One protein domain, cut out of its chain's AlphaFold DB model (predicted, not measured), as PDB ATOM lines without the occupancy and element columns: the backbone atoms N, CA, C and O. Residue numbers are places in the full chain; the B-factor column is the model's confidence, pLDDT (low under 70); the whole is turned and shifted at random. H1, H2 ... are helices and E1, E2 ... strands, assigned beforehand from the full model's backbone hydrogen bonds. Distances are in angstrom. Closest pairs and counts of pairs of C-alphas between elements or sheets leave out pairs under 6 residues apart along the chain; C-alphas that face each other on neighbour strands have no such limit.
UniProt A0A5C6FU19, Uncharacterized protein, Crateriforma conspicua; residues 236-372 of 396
ATOM      1  N   ALA A 236      71.536  28.487   3.277       86.69
ATOM      2  CA  ALA A 236      72.867  29.059   3.047       86.69
ATOM      3  C   ALA A 236      73.434  29.731   4.314       86.69
ATOM      4  O   ALA A 236      74.573  29.458   4.714       86.69
ATOM      5  N   GLY A 237      72.619  30.539   5.002       88.38
ATOM      6  CA  GLY A 237      72.991  31.149   6.282       88.38
ATOM      7  C   GLY A 237      73.258  30.113   7.386       88.38
ATOM      8  O   GLY A 237      74.156  30.299   8.214       88.38
ATOM      9  N   ALA A 238      72.532  28.988   7.384       91.81
ATOM     10  CA  ALA A 238      72.726  27.899   8.342       91.81
ATOM     11  C   ALA A 238      74.048  27.137   8.124       91.81
ATOM     12  O   ALA A 238      74.766  26.872   9.090       91.81
ATOM     13  N   ALA A 239      74.420  26.853   6.872       92.38
ATOM     14  CA  ALA A 239      75.707  26.230   6.553       92.38
ATOM     15  C   ALA A 239      76.895  27.114   6.983       92.38
ATOM     16  O   ALA A 239      77.847  26.634   7.602       92.38
ATOM     17  N   LYS A 240      76.805  28.427   6.731       91.75
ATOM     18  CA  LYS A 240      77.837  29.414   7.093       91.75
ATOM     19  C   LYS A 240      78.001  29.589   8.609       91.75
ATOM     20  O   LYS A 240      79.125  29.740   9.097       91.75
ATOM     21  N   LEU A 241      76.898  29.502   9.361       94.06
ATOM     22  CA  LEU A 241      76.912  29.423  10.826       94.06
ATOM     23  C   LEU A 241      77.702  28.197  11.306       94.06
ATOM     24  O   LEU A 241      78.565  28.321  12.173       94.06
ATOM     25  N   GLN A 242      77.428  27.024  10.729       95.50
ATOM     26  CA  GLN A 242      78.070  25.772  11.127       95.50
ATOM     27  C   GLN A 242      79.574  25.755  10.805       95.50
ATOM     28  O   GLN A 242      80.360  25.307  11.640       95.50
ATOM     29  N   GLU A 243      79.991  26.287   9.650       94.69
ATOM     30  CA  GLU A 243      81.412  26.468   9.307       94.69
ATOM     31  C   GLU A 243      82.120  27.386  10.319       94.69
ATOM     32  O   GLU A 243      83.190  27.054  10.831       94.69
ATOM     33  N   THR A 244      81.493  28.515  10.662       93.31
ATOM     34  CA  THR A 244      82.059  29.500  11.597       93.31
ATOM     35  C   THR A 244      82.166  28.940  13.018       93.31
ATOM     36  O   THR A 244      83.168  29.175  13.693       93.31
ATOM     37  N   PHE A 245      81.190  28.145  13.473       95.31
ATOM     38  CA  PHE A 245      81.299  27.417  14.741       95.31
ATOM     39  C   PHE A 245      82.412  26.365  14.714       95.31
ATOM     40  O   PHE A 245      83.225  26.349  15.632       95.31
ATOM     41  N   ALA A 246      82.526  25.556  13.657       95.38
ATOM     42  CA  ALA A 246      83.599  24.566  13.543       95.38
ATOM     43  C   ALA A 246      85.003  25.210  13.580       95.38
ATOM     44  O   ALA A 246      85.919  24.663  14.192       95.38
ATOM     45  N   ALA A 247      85.164  26.395  12.983       93.94
ATOM     46  CA  ALA A 247      86.416  27.147  13.015       93.94
ATOM     47  C   ALA A 247      86.735  27.740  14.408       93.94
ATOM     48  O   ALA A 247      87.900  27.767  14.811       93.94
ATOM     49  N   ILE A 248      85.721  28.174  15.172       93.62
ATOM     50  CA  ILE A 248      85.887  28.568  16.585       93.62
ATOM     51  C   ILE A 248      86.272  27.347  17.434       93.62
ATOM     52  O   ILE A 248      87.209  27.426  18.226       93.62
ATOM     53  N   ASP A 249      85.597  26.213  17.240       94.50
ATOM     54  CA  ASP A 249      85.832  24.977  17.990       94.50
ATOM     55  C   ASP A 249      87.244  24.405  17.732       94.50
ATOM     56  O   ASP A 249      87.889  23.917  18.664       94.50
ATOM     57  N   GLU A 250      87.768  24.503  16.501       93.81
ATOM     58  CA  GLU A 250      89.161  24.139  16.190       93.81
ATOM     59  C   GLU A 250      90.164  25.073  16.896       93.81
ATOM     60  O   GLU A 250      91.168  24.614  17.446       93.81
ATOM     61  N   LEU A 251      89.879  26.380  16.943       93.25
ATOM     62  CA  LEU A 251      90.725  27.370  17.619       93.25
ATOM     63  C   LEU A 251      90.715  27.220  19.154       93.25
ATOM     64  O   LEU A 251      91.714  27.520  19.813       93.25
ATOM     65  N   GLU A 252      89.610  26.748  19.737       92.50
ATOM     66  CA  GLU A 252      89.522  26.413  21.165       92.50
ATOM     67  C   GLU A 252      90.374  25.190  21.523       92.50
ATOM     68  O   GLU A 252      91.091  25.216  22.532       92.50
ATOM     69  N   GLN A 253      90.346  24.159  20.673       92.31
ATOM     70  CA  GLN A 253      91.152  22.944  20.824       92.31
ATOM     71  C   GLN A 253      92.653  23.197  20.634       92.31
ATOM     72  O   GLN A 253      93.471  22.524  21.267       92.31
ATOM     73  N   GLU A 254      93.045  24.165  19.801       91.19
ATOM     74  CA  GLU A 254      94.459  24.455  19.579       91.19
ATOM     75  C   GLU A 254      95.135  25.019  20.846       91.19
ATOM     76  O   GLU A 254      94.714  26.003  21.474       91.19
ATOM     77  N   THR A 255      96.229  24.373  21.250       86.12
ATOM     78  CA  THR A 255      97.069  24.830  22.358       86.12
ATOM     79  C   THR A 255      97.671  26.189  22.009       86.12
ATOM     80  O   THR A 255      98.183  26.362  20.903       86.12
ATOM     81  N   ARG A 256      97.671  27.143  22.956       79.69
ATOM     82  CA  ARG A 256      98.237  28.499  22.781       79.69
ATOM     83  C   ARG A 256      99.746  28.460  22.492       79.69
ATOM     84  O   ARG A 256     100.576  28.686  23.370       79.69
ATOM     85  N   SER A 257     100.100  28.195  21.243       80.94
ATOM     86  CA  SER A 257     101.445  28.324  20.704       80.94
ATOM     87  C   SER A 257     101.641  29.753  20.200       80.94
ATOM     88  O   SER A 257     100.757  30.317  19.558       80.94
ATOM     89  N   ASN A 258     102.819  30.347  20.409       78.19
ATOM     90  CA  ASN A 258     103.174  31.600  19.728       78.19
ATOM     91  C   ASN A 258     103.600  31.333  18.268       78.19
ATOM     92  O   ASN A 258     104.584  31.883  17.771       78.19
ATOM     93  N   SER A 259     102.907  30.405  17.600       87.62
ATOM     94  CA  SER A 259     103.174  30.029  16.222       87.62
ATOM     95  C   SER A 259     102.513  31.021  15.272       87.62
ATOM     96  O   SER A 259     101.458  31.600  15.536       87.62
ATOM     97  N   ARG A 260     103.128  31.199  14.104       85.31
ATOM     98  CA  ARG A 260     102.569  32.017  13.026       85.31
ATOM     99  C   ARG A 260     101.271  31.429  12.451       85.31
ATOM    100  O   ARG A 260     100.545  32.147  11.768       85.31
ATOM    101  N   ASP A 261     100.999  30.155  12.711       87.81
ATOM    102  CA  ASP A 261      99.858  29.416  12.179       87.81
ATOM    103  C   ASP A 261      98.634  29.500  13.099       87.81
ATOM    104  O   ASP A 261      97.551  29.795  12.597       87.81
ATOM    105  N   TYR A 262      98.817  29.464  14.424       88.12
ATOM    106  CA  TYR A 262      97.785  29.871  15.387       88.12
ATOM    107  C   TYR A 262      97.269  31.287  15.070       88.12
ATOM    108  O   TYR A 262      96.073  31.507  14.882       88.12
ATOM    109  N   TRP A 263      98.179  32.252  14.882       83.50
ATOM    110  CA  TRP A 263      97.810  33.626  14.516       83.50
ATOM    111  C   TRP A 263      97.114  33.746  13.148       83.50
ATOM    112  O   TRP A 263      96.306  34.654  12.969       83.50
ATOM    113  N   ARG A 264      97.378  32.841  12.193       86.38
ATOM    114  CA  ARG A 264      96.621  32.757  10.926       86.38
ATOM    115  C   ARG A 264      95.202  32.236  11.151       86.38
ATOM    116  O   ARG A 264      94.281  32.769  10.550       86.38
ATOM    117  N   ARG A 265      95.027  31.233  12.014       89.62
ATOM    118  CA  ARG A 265      93.720  30.636  12.334       89.62
ATOM    119  C   ARG A 265      92.819  31.607  13.086       89.62
ATOM    120  O   ARG A 265      91.682  31.802  12.673       89.62
ATOM    121  N   VAL A 266      93.363  32.321  14.078       86.69
ATOM    122  CA  VAL A 266      92.711  33.489  14.706       86.69
ATOM    123  C   VAL A 266      92.207  34.466  13.635       86.69
ATOM    124  O   VAL A 266      91.037  34.836  13.622       86.69
ATOM    125  N   VAL A 267      93.091  34.854  12.711       82.81
ATOM    126  CA  VAL A 267      92.797  35.757  11.587       82.81
ATOM    127  C   VAL A 267      91.652  35.236  10.703       82.81
ATOM    128  O   VAL A 267      90.751  36.006  10.371       82.81
ATOM    129  N   THR A 268      91.635  33.941  10.374       86.56
ATOM    130  CA  THR A 268      90.550  33.310   9.606       86.56
ATOM    131  C   THR A 268      89.221  33.356  10.362       86.56
ATOM    132  O   THR A 268      88.246  33.856   9.804       86.56
ATOM    133  N   VAL A 269      89.190  32.937  11.632       90.38
ATOM    134  CA  VAL A 269      87.971  32.925  12.465       90.38
ATOM    135  C   VAL A 269      87.365  34.325  12.578       90.38
ATOM    136  O   VAL A 269      86.175  34.503  12.321       90.38
ATOM    137  N   TYR A 270      88.174  35.352  12.861       84.88
ATOM    138  CA  TYR A 270      87.693  36.740  12.884       84.88
ATOM    139  C   TYR A 270      87.145  37.202  11.525       84.88
ATOM    140  O   TYR A 270      86.163  37.945  11.488       84.88
ATOM    141  N   SER A 271      87.733  36.754  10.409       82.62
ATOM    142  CA  SER A 271      87.234  37.086   9.069       82.62
ATOM    143  C   SER A 271      85.899  36.404   8.732       82.62
ATOM    144  O   SER A 271      85.048  37.035   8.109       82.62
ATOM    145  N   GLN A 272      85.665  35.172   9.203       89.62
ATOM    146  CA  GLN A 272      84.378  34.476   9.069       89.62
ATOM    147  C   GLN A 272      83.300  35.128   9.950       89.62
ATOM    148  O   GLN A 272      82.228  35.464   9.449       89.62
ATOM    149  N   VAL A 273      83.608  35.411  11.224       88.06
ATOM    150  CA  VAL A 273      82.696  36.083  12.171       88.06
ATOM    151  C   VAL A 273      82.274  37.467  11.664       88.06
ATOM    152  O   VAL A 273      81.083  37.768  11.608       88.06
ATOM    153  N   ALA A 274      83.224  38.308  11.238       83.75
ATOM    154  CA  ALA A 274      82.903  39.618  10.668       83.75
ATOM    155  C   ALA A 274      82.266  39.521   9.268       83.75
ATOM    156  O   ALA A 274      81.515  40.409   8.870       83.75
ATOM    157  N   GLY A 275      82.522  38.431   8.538       84.19
ATOM    158  CA  GLY A 275      81.792  38.081   7.324       84.19
ATOM    159  C   GLY A 275      80.307  37.856   7.610       84.19
ATOM    160  O   GLY A 275      79.479  38.495   6.976       84.19
ATOM    161  N   MET A 276      79.968  37.025   8.601       86.56
ATOM    162  CA  MET A 276      78.581  36.784   9.033       86.56
ATOM    163  C   MET A 276      77.896  38.017   9.636       86.56
ATOM    164  O   MET A 276      76.679  38.143   9.543       86.56
ATOM    165  N   ALA A 277      78.650  38.933  10.249       80.12
ATOM    166  CA  ALA A 277      78.109  40.175  10.803       80.12
ATOM    167  C   ALA A 277      77.525  41.118   9.734       80.12
ATOM    168  O   ALA A 277      76.582  41.853  10.021       80.12
ATOM    169  N   VAL A 278      78.098  41.103   8.525       79.38
ATOM    170  CA  VAL A 278      77.791  42.026   7.412       79.38
ATOM    171  C   VAL A 278      77.034  41.320   6.274       79.38
ATOM    172  O   VAL A 278      76.743  41.928   5.252       79.38
ATOM    173  N   ASP A 279      76.721  40.037   6.437       84.31
ATOM    174  CA  ASP A 279      76.018  39.232   5.441       84.31
ATOM    175  C   ASP A 279      74.500  39.305   5.642       84.31
ATOM    176  O   ASP A 279      73.979  38.877   6.676       84.31
ATOM    177  N   ASP A 280      73.792  39.866   4.665       84.75
ATOM    178  CA  ASP A 280      72.345  40.081   4.728       84.75
ATOM    179  C   ASP A 280      71.542  38.766   4.685       84.75
ATOM    180  O   ASP A 280      70.447  38.721   5.245       84.75
ATOM    181  N   ASP A 281      72.123  37.671   4.172       87.38
ATOM    182  CA  ASP A 281      71.535  36.321   4.230       87.38
ATOM    183  C   ASP A 281      71.553  35.725   5.659       87.38
ATOM    184  O   ASP A 281      70.872  34.739   5.955       87.38
ATOM    185  N   VAL A 282      72.336  36.305   6.582       88.19
ATOM    186  CA  VAL A 282      72.476  35.821   7.965       88.19
ATOM    187  C   VAL A 282      71.514  36.566   8.890       88.19
ATOM    188  O   VAL A 282      71.718  37.734   9.229       88.19
ATOM    189  N   THR A 283      70.498  35.855   9.379       91.31
ATOM    190  CA  THR A 283      69.465  36.389  10.284       91.31
ATOM    191  C   THR A 283      70.035  36.915  11.606       91.31
ATOM    192  O   THR A 283      71.021  36.396  12.135       91.31
ATOM    193  N   THR A 284      69.358  37.885  12.229       87.50
ATOM    194  CA  THR A 284      69.752  38.459  13.532       87.50
ATOM    195  C   THR A 284      69.952  37.401  14.623       87.50
ATOM    196  O   THR A 284      70.864  37.521  15.438       87.50
ATOM    197  N   ALA A 285      69.153  36.327  14.616       89.31
ATOM    198  CA  ALA A 285      69.296  35.208  15.549       89.31
ATOM    199  C   ALA A 285      70.595  34.411  15.322       89.31
ATOM    200  O   ALA A 285      71.271  34.055  16.285       89.31
ATOM    201  N   GLN A 286      70.987  34.180  14.063       92.00
ATOM    202  CA  GLN A 286      72.274  33.561  13.728       92.00
ATOM    203  C   GLN A 286      73.445  34.478  14.113       92.00
ATOM    204  O   GLN A 286      74.401  34.007  14.726       92.00
ATOM    205  N   ARG A 287      73.355  35.792  13.844       88.50
ATOM    206  CA  ARG A 287      74.379  36.773  14.260       88.50
ATOM    207  C   ARG A 287      74.557  36.794  15.787       88.50
ATOM    208  O   ARG A 287      75.690  36.745  16.262       88.50
ATOM    209  N   GLN A 288      73.462  36.774  16.554       86.56
ATOM    210  CA  GLN A 288      73.519  36.681  18.018       86.56
ATOM    211  C   GLN A 288      74.120  35.349  18.491       86.56
ATOM    212  O   GLN A 288      74.966  35.349  19.379       86.56
ATOM    213  N   ALA A 289      73.772  34.220  17.866       90.19
ATOM    214  CA  ALA A 289      74.349  32.919  18.212       90.19
ATOM    215  C   ALA A 289      75.877  32.863  17.983       90.19
ATOM    216  O   ALA A 289      76.591  32.229  18.767       90.19
ATOM    217  N   VAL A 290      76.395  33.566  16.964       89.94
ATOM    218  CA  VAL A 290      77.844  33.767  16.772       89.94
ATOM    219  C   VAL A 290      78.437  34.596  17.911       89.94
ATOM    220  O   VAL A 290      79.418  34.153  18.510       89.94
ATOM    221  N   LEU A 291      77.839  35.742  18.269       84.56
ATOM    222  CA  LEU A 291      78.296  36.539  19.419       84.56
ATOM    223  C   LEU A 291      78.326  35.716  20.709       84.56
ATOM    224  O   LEU A 291      79.323  35.738  21.424       84.56
ATOM    225  N   ASP A 292      77.274  34.949  20.984       86.19
ATOM    226  CA  ASP A 292      77.157  34.155  22.202       86.19
ATOM    227  C   ASP A 292      78.151  32.986  22.231       86.19
ATOM    228  O   ASP A 292      78.535  32.543  23.314       86.19
ATOM    229  N   ARG A 293      78.600  32.459  21.079       90.25
ATOM    230  CA  ARG A 293      79.713  31.490  21.021       90.25
ATOM    231  C   ARG A 293      81.058  32.183  21.247       90.25
ATOM    232  O   ARG A 293      81.830  31.708  22.074       90.25
ATOM    233  N   VAL A 294      81.304  33.319  20.588       87.19
ATOM    234  CA  VAL A 294      82.540  34.113  20.727       87.19
ATOM    235  C   VAL A 294      82.725  34.622  22.164       87.19
ATOM    236  O   VAL A 294      83.817  34.506  22.713       87.19
ATOM    237  N   ARG A 295      81.654  35.100  22.815       82.62
ATOM    238  CA  ARG A 295      81.642  35.563  24.217       82.62
ATOM    239  C   ARG A 295      81.939  34.448  25.227       82.62
ATOM    240  O   ARG A 295      82.410  34.735  26.319       82.62
ATOM    241  N   ARG A 296      81.674  33.185  24.878       87.25
ATOM    242  CA  ARG A 296      82.000  32.008  25.707       87.25
ATOM    243  C   ARG A 296      83.411  31.455  25.461       87.25
ATOM    244  O   ARG A 296      83.743  30.419  26.025       87.25
ATOM    245  N   SER A 297      84.219  32.108  24.625       87.44
ATOM    246  CA  SER A 297      85.526  31.603  24.210       87.44
ATOM    247  C   SER A 297      86.685  32.353  24.876       87.44
ATOM    248  O   SER A 297      87.110  33.415  24.412       87.44
ATOM    249  N   ASP A 298      87.290  31.745  25.903       84.69
ATOM    250  CA  ASP A 298      88.501  32.234  26.597       84.69
ATOM    251  C   ASP A 298      89.704  32.477  25.654       84.69
ATOM    252  O   ASP A 298      90.711  33.100  26.015       84.69
ATOM    253  N   ARG A 299      89.660  31.931  24.430       82.25
ATOM    254  CA  ARG A 299      90.657  32.184  23.379       82.25
ATOM    255  C   ARG A 299      90.427  33.517  22.668       82.25
ATOM    256  O   ARG A 299      91.406  34.192  22.356       82.25
ATOM    257  N   LEU A 300      89.169  33.887  22.432       76.75
ATOM    258  CA  LEU A 300      88.779  35.097  21.704       76.75
ATOM    259  C   LEU A 300      88.646  36.316  22.631       76.75
ATOM    260  O   LEU A 300      88.973  37.426  22.213       76.75
ATOM    261  N   GLU A 301      88.275  36.136  23.904       67.88
ATOM    262  CA  GLU A 301      88.240  37.256  24.855       67.88
ATOM    263  C   GLU A 301      89.641  37.831  25.142       67.88
ATOM    264  O   GLU A 301      89.831  39.046  25.070       67.88
ATOM    265  N   ASP A 302      90.657  36.988  25.356       61.50
ATOM    266  CA  ASP A 302      92.056  37.414  25.572       61.50
ATOM    267  C   ASP A 302      92.599  38.247  24.391       61.50
ATOM    268  O   ASP A 302      93.380  39.183  24.571       61.50
ATOM    269  N   LEU A 303      92.121  37.977  23.173       53.62
ATOM    270  CA  LEU A 303      92.480  38.741  21.978       53.62
ATOM    271  C   LEU A 303      91.885  40.154  21.964       53.62
ATOM    272  O   LEU A 303      92.523  41.044  21.404       53.62
ATOM    273  N   SER A 304      90.758  40.409  22.641       51.75
ATOM    274  CA  SER A 304      90.221  41.772  22.783       51.75
ATOM    275  C   SER A 304      91.208  42.718  23.484       51.75
ATOM    276  O   SER A 304      91.360  43.867  23.075       51.75
ATOM    277  N   SER A 305      91.998  42.209  24.442       51.91
ATOM    278  CA  SER A 305      93.072  42.975  25.098       51.91
ATOM    279  C   SER A 305      94.219  43.371  24.150       51.91
ATOM    280  O   SER A 305      95.018  44.253  24.469       51.91
ATOM    281  N   LYS A 306      94.309  42.729  22.975       49.97
ATOM    282  CA  LYS A 306      95.382  42.893  21.977       49.97
ATOM    283  C   LYS A 306      94.908  43.588  20.694       49.97
ATOM    284  O   LYS A 306      95.729  44.204  20.015       49.97
ATOM    285  N   THR A 307      93.606  43.588  20.389       47.47
ATOM    286  CA  THR A 307      93.017  44.298  19.230       47.47
ATOM    287  C   THR A 307      92.922  45.820  19.396       47.47
ATOM    288  O   THR A 307      92.385  46.501  18.528       47.47
ATOM    289  N   ALA A 308      93.557  46.396  20.425       37.53
ATOM    290  CA  ALA A 308      93.965  47.806  20.412       37.53
ATOM    291  C   ALA A 308      94.868  48.150  19.200       37.53
ATOM    292  O   ALA A 308      95.004  49.315  18.827       37.53
ATOM    293  N   GLN A 309      95.469  47.141  18.555       47.94
ATOM    294  CA  GLN A 309      95.995  47.242  17.194       47.94
ATOM    295  C   GLN A 309      94.969  46.689  16.193       47.94
ATOM    296  O   GLN A 309      94.766  45.478  16.116       47.94
ATOM    297  N   TRP A 310      94.357  47.575  15.398       51.28
ATOM    298  CA  TRP A 310      93.434  47.213  14.316       51.28
ATOM    299  C   TRP A 310      94.097  46.246  13.317       51.28
ATOM    300  O   TRP A 310      95.016  46.621  12.583       51.28
ATOM    301  N   ILE A 311      93.630  44.996  13.267       49.97
ATOM    302  CA  ILE A 311      94.212  43.967  12.395       49.97
ATOM    303  C   ILE A 311      93.681  44.141  10.967       49.97
ATOM    304  O   ILE A 311      92.621  43.627  10.623       49.97
ATOM    305  N   SER A 312      94.444  44.815  10.101       50.56
ATOM    306  CA  SER A 312      94.169  44.809   8.658       50.56
ATOM    307  C   SER A 312      94.503  43.438   8.061       50.56
ATOM    308  O   SER A 312      95.653  43.150   7.706       50.56
ATOM    309  N   LEU A 313      93.470  42.606   7.940       50.38
ATOM    310  CA  LEU A 313      93.553  41.188   7.583       50.38
ATOM    311  C   LEU A 313      94.167  40.925   6.194       50.38
ATOM    312  O   LEU A 313      94.887  39.940   6.041       50.38
ATOM    313  N   ASP A 314      93.998  41.836   5.224       50.97
ATOM    314  CA  ASP A 314      94.594  41.724   3.877       50.97
ATOM    315  C   ASP A 314      95.831  42.621   3.649       50.97
ATOM    316  O   ASP A 314      96.141  43.050   2.541       50.97
ATOM    317  N   SER A 315      96.611  42.892   4.700       44.62
ATOM    318  CA  SER A 315      97.867  43.674   4.633       44.62
ATOM    319  C   SER A 315      99.006  43.032   3.803       44.62
ATOM    320  O   SER A 315     100.166  43.446   3.905       44.62
ATOM    321  N   LYS A 316      98.706  42.010   2.987       44.66
ATOM    322  CA  LYS A 316      99.647  41.316   2.090       44.66
ATOM    323  C   LYS A 316      99.233  41.280   0.620       44.66
ATOM    324  O   LYS A 316     100.125  41.044  -0.203       44.66
ATOM    325  N   ARG A 317      97.984  41.596   0.249       46.25
ATOM    326  CA  ARG A 317      97.772  42.209  -1.071       46.25
ATOM    327  C   ARG A 317      98.475  43.567  -1.071       46.25
ATOM    328  O   ARG A 317      98.573  44.253  -0.054       46.25
ATOM    329  N   ARG A 318      99.127  43.889  -2.187       40.25
ATOM    330  CA  ARG A 318     100.032  45.044  -2.262       40.25
ATOM    331  C   ARG A 318      99.209  46.326  -2.335       40.25
ATOM    332  O   ARG A 318      98.191  46.342  -3.017       40.25
ATOM    333  N   ALA A 319      99.720  47.412  -1.754       44.34
ATOM    334  CA  ALA A 319      99.157  48.770  -1.836       44.34
ATOM    335  C   ALA A 319      99.271  49.407  -3.248       44.34
ATOM    336  O   ALA A 319      99.596  50.580  -3.403       44.34
ATOM    337  N   THR A 320      99.076  48.593  -4.284       39.69
ATOM    338  CA  THR A 320      99.130  48.910  -5.716       39.69
ATOM    339  C   THR A 320      97.914  48.367  -6.468       39.69
ATOM    340  O   THR A 320      97.694  48.757  -7.609       39.69
ATOM    341  N   GLU A 321      97.138  47.462  -5.862       43.25
ATOM    342  CA  GLU A 321      95.783  47.151  -6.316       43.25
ATOM    343  C   GLU A 321      94.816  48.036  -5.508       43.25
ATOM    344  O   GLU A 321      94.952  48.101  -4.282       43.25
ATOM    345  N   PRO A 322      93.879  48.762  -6.147       46.84
ATOM    346  CA  PRO A 322      92.851  49.501  -5.419       46.84
ATOM    347  C   PRO A 322      91.967  48.530  -4.626       46.84
ATOM    348  O   PRO A 322      91.821  47.370  -5.014       46.84
ATOM    349  N   LEU A 323      91.341  49.009  -3.544       49.16
ATOM    350  CA  LEU A 323      90.382  48.223  -2.763       49.16
ATOM    351  C   LEU A 323      89.153  47.908  -3.629       49.16
ATOM    352  O   LEU A 323      88.183  48.659  -3.646       49.16
ATOM    353  N   MET A 324      89.197  46.805  -4.370       43.31
ATOM    354  CA  MET A 324      88.088  46.347  -5.197       43.31
ATOM    355  C   MET A 324      87.365  45.195  -4.504       43.31
ATOM    356  O   MET A 324      87.901  44.102  -4.342       43.31
ATOM    357  N   ASN A 325      86.114  45.479  -4.140       48.53
ATOM    358  CA  ASN A 325      85.042  44.559  -3.750       48.53
ATOM    359  C   ASN A 325      85.190  43.844  -2.391       48.53
ATOM    360  O   ASN A 325      84.202  43.745  -1.664       48.53
ATOM    361  N   ASP A 326      86.380  43.376  -2.005       52.84
ATOM    362  CA  ASP A 326      86.522  42.503  -0.826       52.84
ATOM    363  C   ASP A 326      86.401  43.266   0.519       52.84
ATOM    364  O   ASP A 326      85.836  42.728   1.474       52.84
ATOM    365  N   GLY A 327      86.800  44.543   0.577       59.53
ATOM    366  CA  GLY A 327      86.677  45.411   1.764       59.53
ATOM    367  C   GLY A 327      87.646  45.069   2.910       59.53
ATOM    368  O   GLY A 327      88.235  43.991   2.949       59.53
ATOM    369  N   VAL A 328      87.838  45.991   3.861       64.06
ATOM    370  CA  VAL A 328      88.739  45.764   5.012       64.06
ATOM    371  C   VAL A 328      87.929  45.373   6.237       64.06
ATOM    372  O   VAL A 328      87.177  46.185   6.768       64.06
ATOM    373  N   ILE A 329      88.091  44.136   6.704       63.34
ATOM    374  CA  ILE A 329      87.541  43.710   7.995       63.34
ATOM    375  C   ILE A 329      88.339  44.369   9.128       63.34
ATOM    376  O   ILE A 329      89.570  44.425   9.093       63.34
ATOM    377  N   VAL A 330      87.609  44.901  10.104       65.88
ATOM    378  CA  VAL A 330      88.063  45.854  11.117       65.88
ATOM    379  C   VAL A 330      87.485  45.435  12.467       65.88
ATOM    380  O   VAL A 330      86.269  45.330  12.625       65.88
ATOM    381  N   ALA A 331      88.373  45.171  13.426       64.06
ATOM    382  CA  ALA A 331      88.047  44.694  14.768       64.06
ATOM    383  C   ALA A 331      88.842  45.477  15.824       64.06
ATOM    384  O   ALA A 331      90.064  45.588  15.690       64.06
ATOM    385  N   GLY A 332      88.176  45.981  16.866       65.06
ATOM    386  CA  GLY A 332      88.824  46.751  17.935       65.06
ATOM    387  C   GLY A 332      87.907  47.035  19.124       65.06
ATOM    388  O   GLY A 332      86.692  47.144  18.966       65.06
ATOM    389  N   LEU A 333      88.487  47.145  20.324       62.34
ATOM    390  CA  LEU A 333      87.770  47.640  21.502       62.34
ATOM    391  C   LEU A 333      87.621  49.162  21.432       62.34
ATOM    392  O   LEU A 333      88.597  49.878  21.199       62.34
ATOM    393  N   LEU A 334      86.407  49.646  21.680       66.81
ATOM    394  CA  LEU A 334      86.090  51.061  21.811       66.81
ATOM    395  C   LEU A 334      85.657  51.344  23.254       66.81
ATOM    396  O   LEU A 334      84.680  50.793  23.752       66.81
ATOM    397  N   ASN A 335      86.417  52.215  23.921       60.47
ATOM    398  CA  ASN A 335      86.280  52.517  25.352       60.47
ATOM    399  C   ASN A 335      85.525  53.839  25.612       60.47
ATOM    400  O   ASN A 335      85.585  54.381  26.710       60.47
ATOM    401  N   SER A 336      84.910  54.432  24.583       62.81
ATOM    402  CA  SER A 336      84.195  55.713  24.680       62.81
ATOM    403  C   SER A 336      83.272  55.922  23.478       62.81
ATOM    404  O   SER A 336      83.533  55.390  22.401       62.81
ATOM    405  N   VAL A 337      82.246  56.764  23.639       63.41
ATOM    406  CA  VAL A 337      81.269  57.149  22.594       63.41
ATOM    407  C   VAL A 337      81.855  58.182  21.598       63.41
ATOM    408  O   VAL A 337      81.153  59.017  21.036       63.41
ATOM    409  N   GLY A 338      83.179  58.183  21.418       66.75
ATOM    410  CA  GLY A 338      83.890  59.084  20.512       66.75
ATOM    411  C   GLY A 338      84.003  58.532  19.082       66.75
ATOM    412  O   GLY A 338      83.886  57.323  18.880       66.75
ATOM    413  N   PRO A 339      84.276  59.386  18.076       63.91
ATOM    414  CA  PRO A 339      84.581  58.934  16.718       63.91
ATOM    415  C   PRO A 339      85.831  58.041  16.709       63.91
ATOM    416  O   PRO A 339      86.918  58.466  17.109       63.91
ATOM    417  N   ALA A 340      85.682  56.798  16.249       67.19
ATOM    418  CA  ALA A 340      86.766  55.829  16.197       67.19
ATOM    419  C   ALA A 340      87.539  55.962  14.880       67.19
ATOM    420  O   ALA A 340      86.993  55.717  13.811       67.19
ATOM    421  N   TYR A 341      88.826  56.311  14.925       68.25
ATOM    422  CA  TYR A 341      89.627  56.440  13.704       68.25
ATOM    423  C   TYR A 341      90.428  55.168  13.407       68.25
ATOM    424  O   TYR A 341      91.278  54.752  14.198       68.25
ATOM    425  N   VAL A 342      90.189  54.580  12.235       68.81
ATOM    426  CA  VAL A 342      90.873  53.379  11.738       68.81
ATOM    427  C   VAL A 342      91.861  53.780  10.651       68.81
ATOM    428  O   VAL A 342      91.488  54.427   9.671       68.81
ATOM    429  N   ARG A 343      93.129  53.380  10.796       66.44
ATOM    430  CA  ARG A 343      94.163  53.675   9.800       66.44
ATOM    431  C   ARG A 343      94.244  52.576   8.743       66.44
ATOM    432  O   ARG A 343      94.632  51.452   9.058       66.44
ATOM    433  N   LEU A 344      93.919  52.903   7.495       70.69
ATOM    434  CA  LEU A 344      93.961  51.960   6.376       70.69
ATOM    435  C   LEU A 344      95.400  51.657   5.904       70.69
ATOM    436  O   LEU A 344      96.302  52.491   6.071       70.69
ATOM    437  N   PRO A 345      95.632  50.508   5.236       56.09
ATOM    438  CA  PRO A 345      96.833  50.274   4.436       56.09
ATOM    439  C   PRO A 345      96.936  51.319   3.313       56.09
ATOM    440  O   PRO A 345      96.207  51.272   2.330       56.09
ATOM    441  N   GLY A 346      97.831  52.291   3.490       67.62
ATOM    442  CA  GLY A 346      97.891  53.522   2.688       67.62
ATOM    443  C   GLY A 346      98.076  54.770   3.558       67.62
ATOM    444  O   GLY A 346      98.649  55.758   3.116       67.62
ATOM    445  N   GLY A 347      97.697  54.690   4.838       71.50
ATOM    446  CA  GLY A 347      97.946  55.721   5.849       71.50
ATOM    447  C   GLY A 347      96.779  56.677   6.098       71.50
ATOM    448  O   GLY A 347      96.851  57.421   7.079       71.50
ATOM    449  N   GLU A 348      95.737  56.609   5.266       74.38
ATOM    450  CA  GLU A 348      94.430  57.261   5.417       74.38
ATOM    451  C   GLU A 348      93.755  56.892   6.749       74.38
ATOM    452  O   GLU A 348      93.912  55.774   7.241       74.38
ATOM    453  N   MET A 349      93.018  57.840   7.333       70.62
ATOM    454  CA  MET A 349      92.325  57.701   8.618       70.62
ATOM    455  C   MET A 349      90.812  57.756   8.391       70.62
ATOM    456  O   MET A 349      90.243  58.841   8.281       70.62
ATOM    457  N   VAL A 350      90.158  56.597   8.334       71.12
ATOM    458  CA  VAL A 350      88.699  56.498   8.193       71.12
ATOM    459  C   VAL A 350      88.045  56.727   9.551       71.12
ATOM    460  O   VAL A 350      88.405  56.076  10.533       71.12
ATOM    461  N   ASN A 351      87.071  57.636   9.612       71.25
ATOM    462  CA  ASN A 351      86.227  57.818  10.789       71.25
ATOM    463  C   ASN A 351      85.129  56.745  10.809       71.25
ATOM    464  O   ASN A 351      84.142  56.839  10.082       71.25
ATOM    465  N   VAL A 352      85.296  55.735  11.654       68.50
ATOM    466  CA  VAL A 352      84.261  54.755  11.974       68.50
ATOM    467  C   VAL A 352      83.265  55.392  12.940       68.50
ATOM    468  O   VAL A 352      83.366  55.286  14.163       68.50
ATOM    469  N   ARG A 353      82.257  56.035  12.349       61.50
ATOM    470  CA  ARG A 353      80.926  56.136  12.947       61.50
ATOM    471  C   ARG A 353      80.137  54.882  12.578       61.50
ATOM    472  O   ARG A 353      79.858  54.648  11.406       61.50
ATOM    473  N   GLY A 354      79.767  54.110  13.588       61.97
ATOM    474  CA  GLY A 354      78.537  53.323  13.561       61.97
ATOM    475  C   GLY A 354      77.556  53.930  14.559       61.97
ATOM    476  O   GLY A 354      77.969  54.688  15.442       61.97
ATOM    477  N   ASP A 355      76.278  53.599  14.423       59.03
ATOM    478  CA  ASP A 355      75.241  54.038  15.353       59.03
ATOM    479  C   ASP A 355      75.386  53.271  16.673       59.03
ATOM    480  O   ASP A 355      74.889  52.156  16.842       59.03
ATOM    481  N   LEU A 356      76.154  53.850  17.595       61.72
ATOM    482  CA  LEU A 356      76.330  53.308  18.935       61.72
ATOM    483  C   LEU A 356      75.015  53.436  19.713       61.72
ATOM    484  O   LEU A 356      74.409  54.510  19.681       61.72
ATOM    485  N   PRO A 357      74.575  52.394  20.444       61.75
ATOM    486  CA  PRO A 357      73.426  52.514  21.328       61.75
ATOM    487  C   PRO A 357      73.728  53.594  22.370       61.75
ATOM    488  O   PRO A 357      74.678  53.474  23.141       61.75
ATOM    489  N   GLU A 358      72.906  54.642  22.386       59.28
ATOM    490  CA  GLU A 358      73.116  55.922  23.090       59.28
ATOM    491  C   GLU A 358      73.134  55.810  24.634       59.28
ATOM    492  O   GLU A 358      73.173  56.806  25.349       59.28
ATOM    493  N   ASN A 359      73.087  54.585  25.162       50.59
ATOM    494  CA  ASN A 359      72.829  54.258  26.556       50.59
ATOM    495  C   ASN A 359      73.687  53.052  26.997       50.59
ATOM    496  O   ASN A 359      73.180  51.942  27.170       50.59
ATOM    497  N   GLN A 360      75.003  53.263  27.120       60.00
ATOM    498  CA  GLN A 360      75.943  52.328  27.751       60.00
ATOM    499  C   GLN A 360      76.859  53.053  28.741       60.00
ATOM    500  O   GLN A 360      77.399  54.116  28.433       60.00
ATOM    501  N   ASP A 361      77.085  52.437  29.903       69.12
ATOM    502  CA  ASP A 361      77.744  53.018  31.084       69.12
ATOM    503  C   ASP A 361      79.283  53.130  30.974       69.12
ATOM    504  O   ASP A 361      80.022  52.877  31.924       69.12
ATOM    505  N   GLY A 362      79.800  53.466  29.789       66.81
ATOM    506  CA  GLY A 362      81.239  53.523  29.510       66.81
ATOM    507  C   GLY A 362      81.928  52.154  29.420       66.81
ATOM    508  O   GLY A 362      83.155  52.094  29.335       66.81
ATOM    509  N   SER A 363      81.166  51.055  29.416       69.00
ATOM    510  CA  SER A 363      81.685  49.697  29.230       69.00
ATOM    511  C   SER A 363      82.389  49.548  27.871       69.00
ATOM    512  O   SER A 363      81.801  49.916  26.852       69.00
ATOM    513  N   PRO A 364      83.611  48.982  27.805       62.97
ATOM    514  CA  PRO A 364      84.326  48.816  26.544       62.97
ATOM    515  C   PRO A 364      83.660  47.745  25.672       62.97
ATOM    516  O   PRO A 364      83.429  46.620  26.117       62.97
ATOM    517  N   PHE A 365      83.390  48.068  24.408       68.12
ATOM    518  CA  PHE A 365      82.703  47.172  23.475       68.12
ATOM    519  C   PHE A 365      83.570  46.820  22.262       68.12
ATOM    520  O   PHE A 365      84.375  47.622  21.790       68.12
ATOM    521  N   LEU A 366      83.423  45.591  21.757       67.75
ATOM    522  CA  LEU A 366      84.211  45.062  20.641       67.75
ATOM    523  C   LEU A 366      83.515  45.356  19.307       67.75
ATOM    524  O   LEU A 366      82.693  44.568  18.850       67.75
ATOM    525  N   ALA A 367      83.877  46.464  18.664       72.38
ATOM    526  CA  ALA A 367      83.413  46.752  17.315       72.38
ATOM    527  C   ALA A 367      84.007  45.743  16.316       72.38
ATOM    528  O   ALA A 367      85.221  45.523  16.289       72.38
ATOM    529  N   LEU A 368      83.143  45.156  15.484       69.50
ATOM    530  CA  LEU A 368      83.465  44.199  14.423       69.50
ATOM    531  C   LEU A 368      82.699  44.596  13.162       69.50
ATOM    532  O   LEU A 368      81.476  44.608  13.183       69.50
ATOM    533  N   GLY A 369      83.388  44.895  12.061       72.56
ATOM    534  CA  GLY A 369      82.720  45.220  10.799       72.56
ATOM    535  C   GLY A 369      83.643  45.195   9.586       72.56
ATOM    536  O   GLY A 369      84.809  44.811   9.678       72.56
ATOM    537  N   ARG A 370      83.110  45.595   8.429       71.62
ATOM    538  CA  ARG A 370      83.784  45.546   7.125       71.62
ATOM    539  C   ARG A 370      83.682  46.908   6.445       71.62
ATOM    540  O   ARG A 370      82.596  47.327   6.068       71.62
ATOM    541  N   LEU A 371      84.812  47.588   6.269       71.19
ATOM    542  CA  LEU A 371      84.897  48.832   5.508       71.19
ATOM    543  C   LEU A 371      84.755  48.514   4.015       71.19
ATOM    544  O   LEU A 371      85.700  48.026   3.386       71.19
ATOM    545  N   VAL A 372      83.570  48.771   3.462       67.81
ATOM    546  CA  VAL A 372      83.289  48.643   2.027       67.81
ATOM    547  C   VAL A 372      83.531  50.003   1.354       67.81
ATOM    548  O   VAL A 372      82.938  50.999   1.774       67.81
TER     549      VAL A 372
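This is residues 236 to 372 of the 396 residues of an uncharacterized protein of Crateriforma conspicua (UniProt A0A5C6FU19). A small up-and-down bundle of three helices, H1, H2 and H3, forms one side of the domain; a two-strand antiparallel ribbon, E1 and E4, covers the part of H2 from residue 270 to 277, and beyond this ribbon is a small hairpin of two short strands, E2 and E3. The short helix H4 stands across the bundle's direction and leads from it toward the strands. The printed part has 137 residues, with four named helices followed by four named strands; both two-strand sheets, E1 - E4 and E2 - E3, are antiparallel, and the class is mixed, helices and strands. The whole is compact, with a radius of gyration of the C-alphas of 15.3 A, and rounded, spanning 41 by 37 by 33 A.

H1, residues 236 to 253, and H2, residues 260 to 277, form a helical hairpin at a shallow tilt of 29 degrees, opposite ways; they touch, closest at the C-alphas of Ala 247 and Val 269, 6.0 A apart. H3, residues 284 to 294, touches H1 at a shallow tilt of 6 degrees, the same way, closest at the C-alphas of Leu 241 and Gln 286, 6.9 A. H2 and H3, also a helical hairpin, only just touch, with 3 pairs of C-alphas within 8 A, made by residues 273 to 277 of H2 alone; the closest are those of Ala 277 and Arg 287, 6.1 A. H4, residues 298 to 304, is about perpendicular to H1, at 81 degrees, and close but not clearly touching, with the C-alphas of Glu 252 and Arg 299 6.3 A apart. In H1, H2 and H3 every O i to N i+4 pair is within hydrogen-bond range; in H4 0 of 3 are, and 2 of 4 O i to N i+3 pairs. E1, residues 328 to 334, is antiparallel to E4, residues 365 to 371, with N 330 and O 369 2.8 A apart. The closest C-alphas of H2 and E4 are those of Ala 274 and Gly 369, 5.6 A. E2, residues 340 to 343, and E3, residues 349 to 352, form an antiparallel hairpin, with N 352 and O 340 2.7 A apart; both are apart from H2.

H1 begins at C-alpha 236, (72.867, 29.059, 3.047), and is 26.2 A long; H2 is 25.9 A, H3 15.3 A and H4 10.4 A. E1 is 17.8 A long, and E4 is 18.2 A, ending at C-alpha 371, (84.897, 48.832, 5.508).

The C-alphas farthest apart, of Thr 320 and Asp 361, are 42.8 A apart. The printed part has no cut. The links H4 to E1, 23 residues, and E3 to E4, 12 residues, are long. Mean pLDDT of the printed part is 73.0; 62 residues are under 70, among them 301 to 343 and 352 to 366.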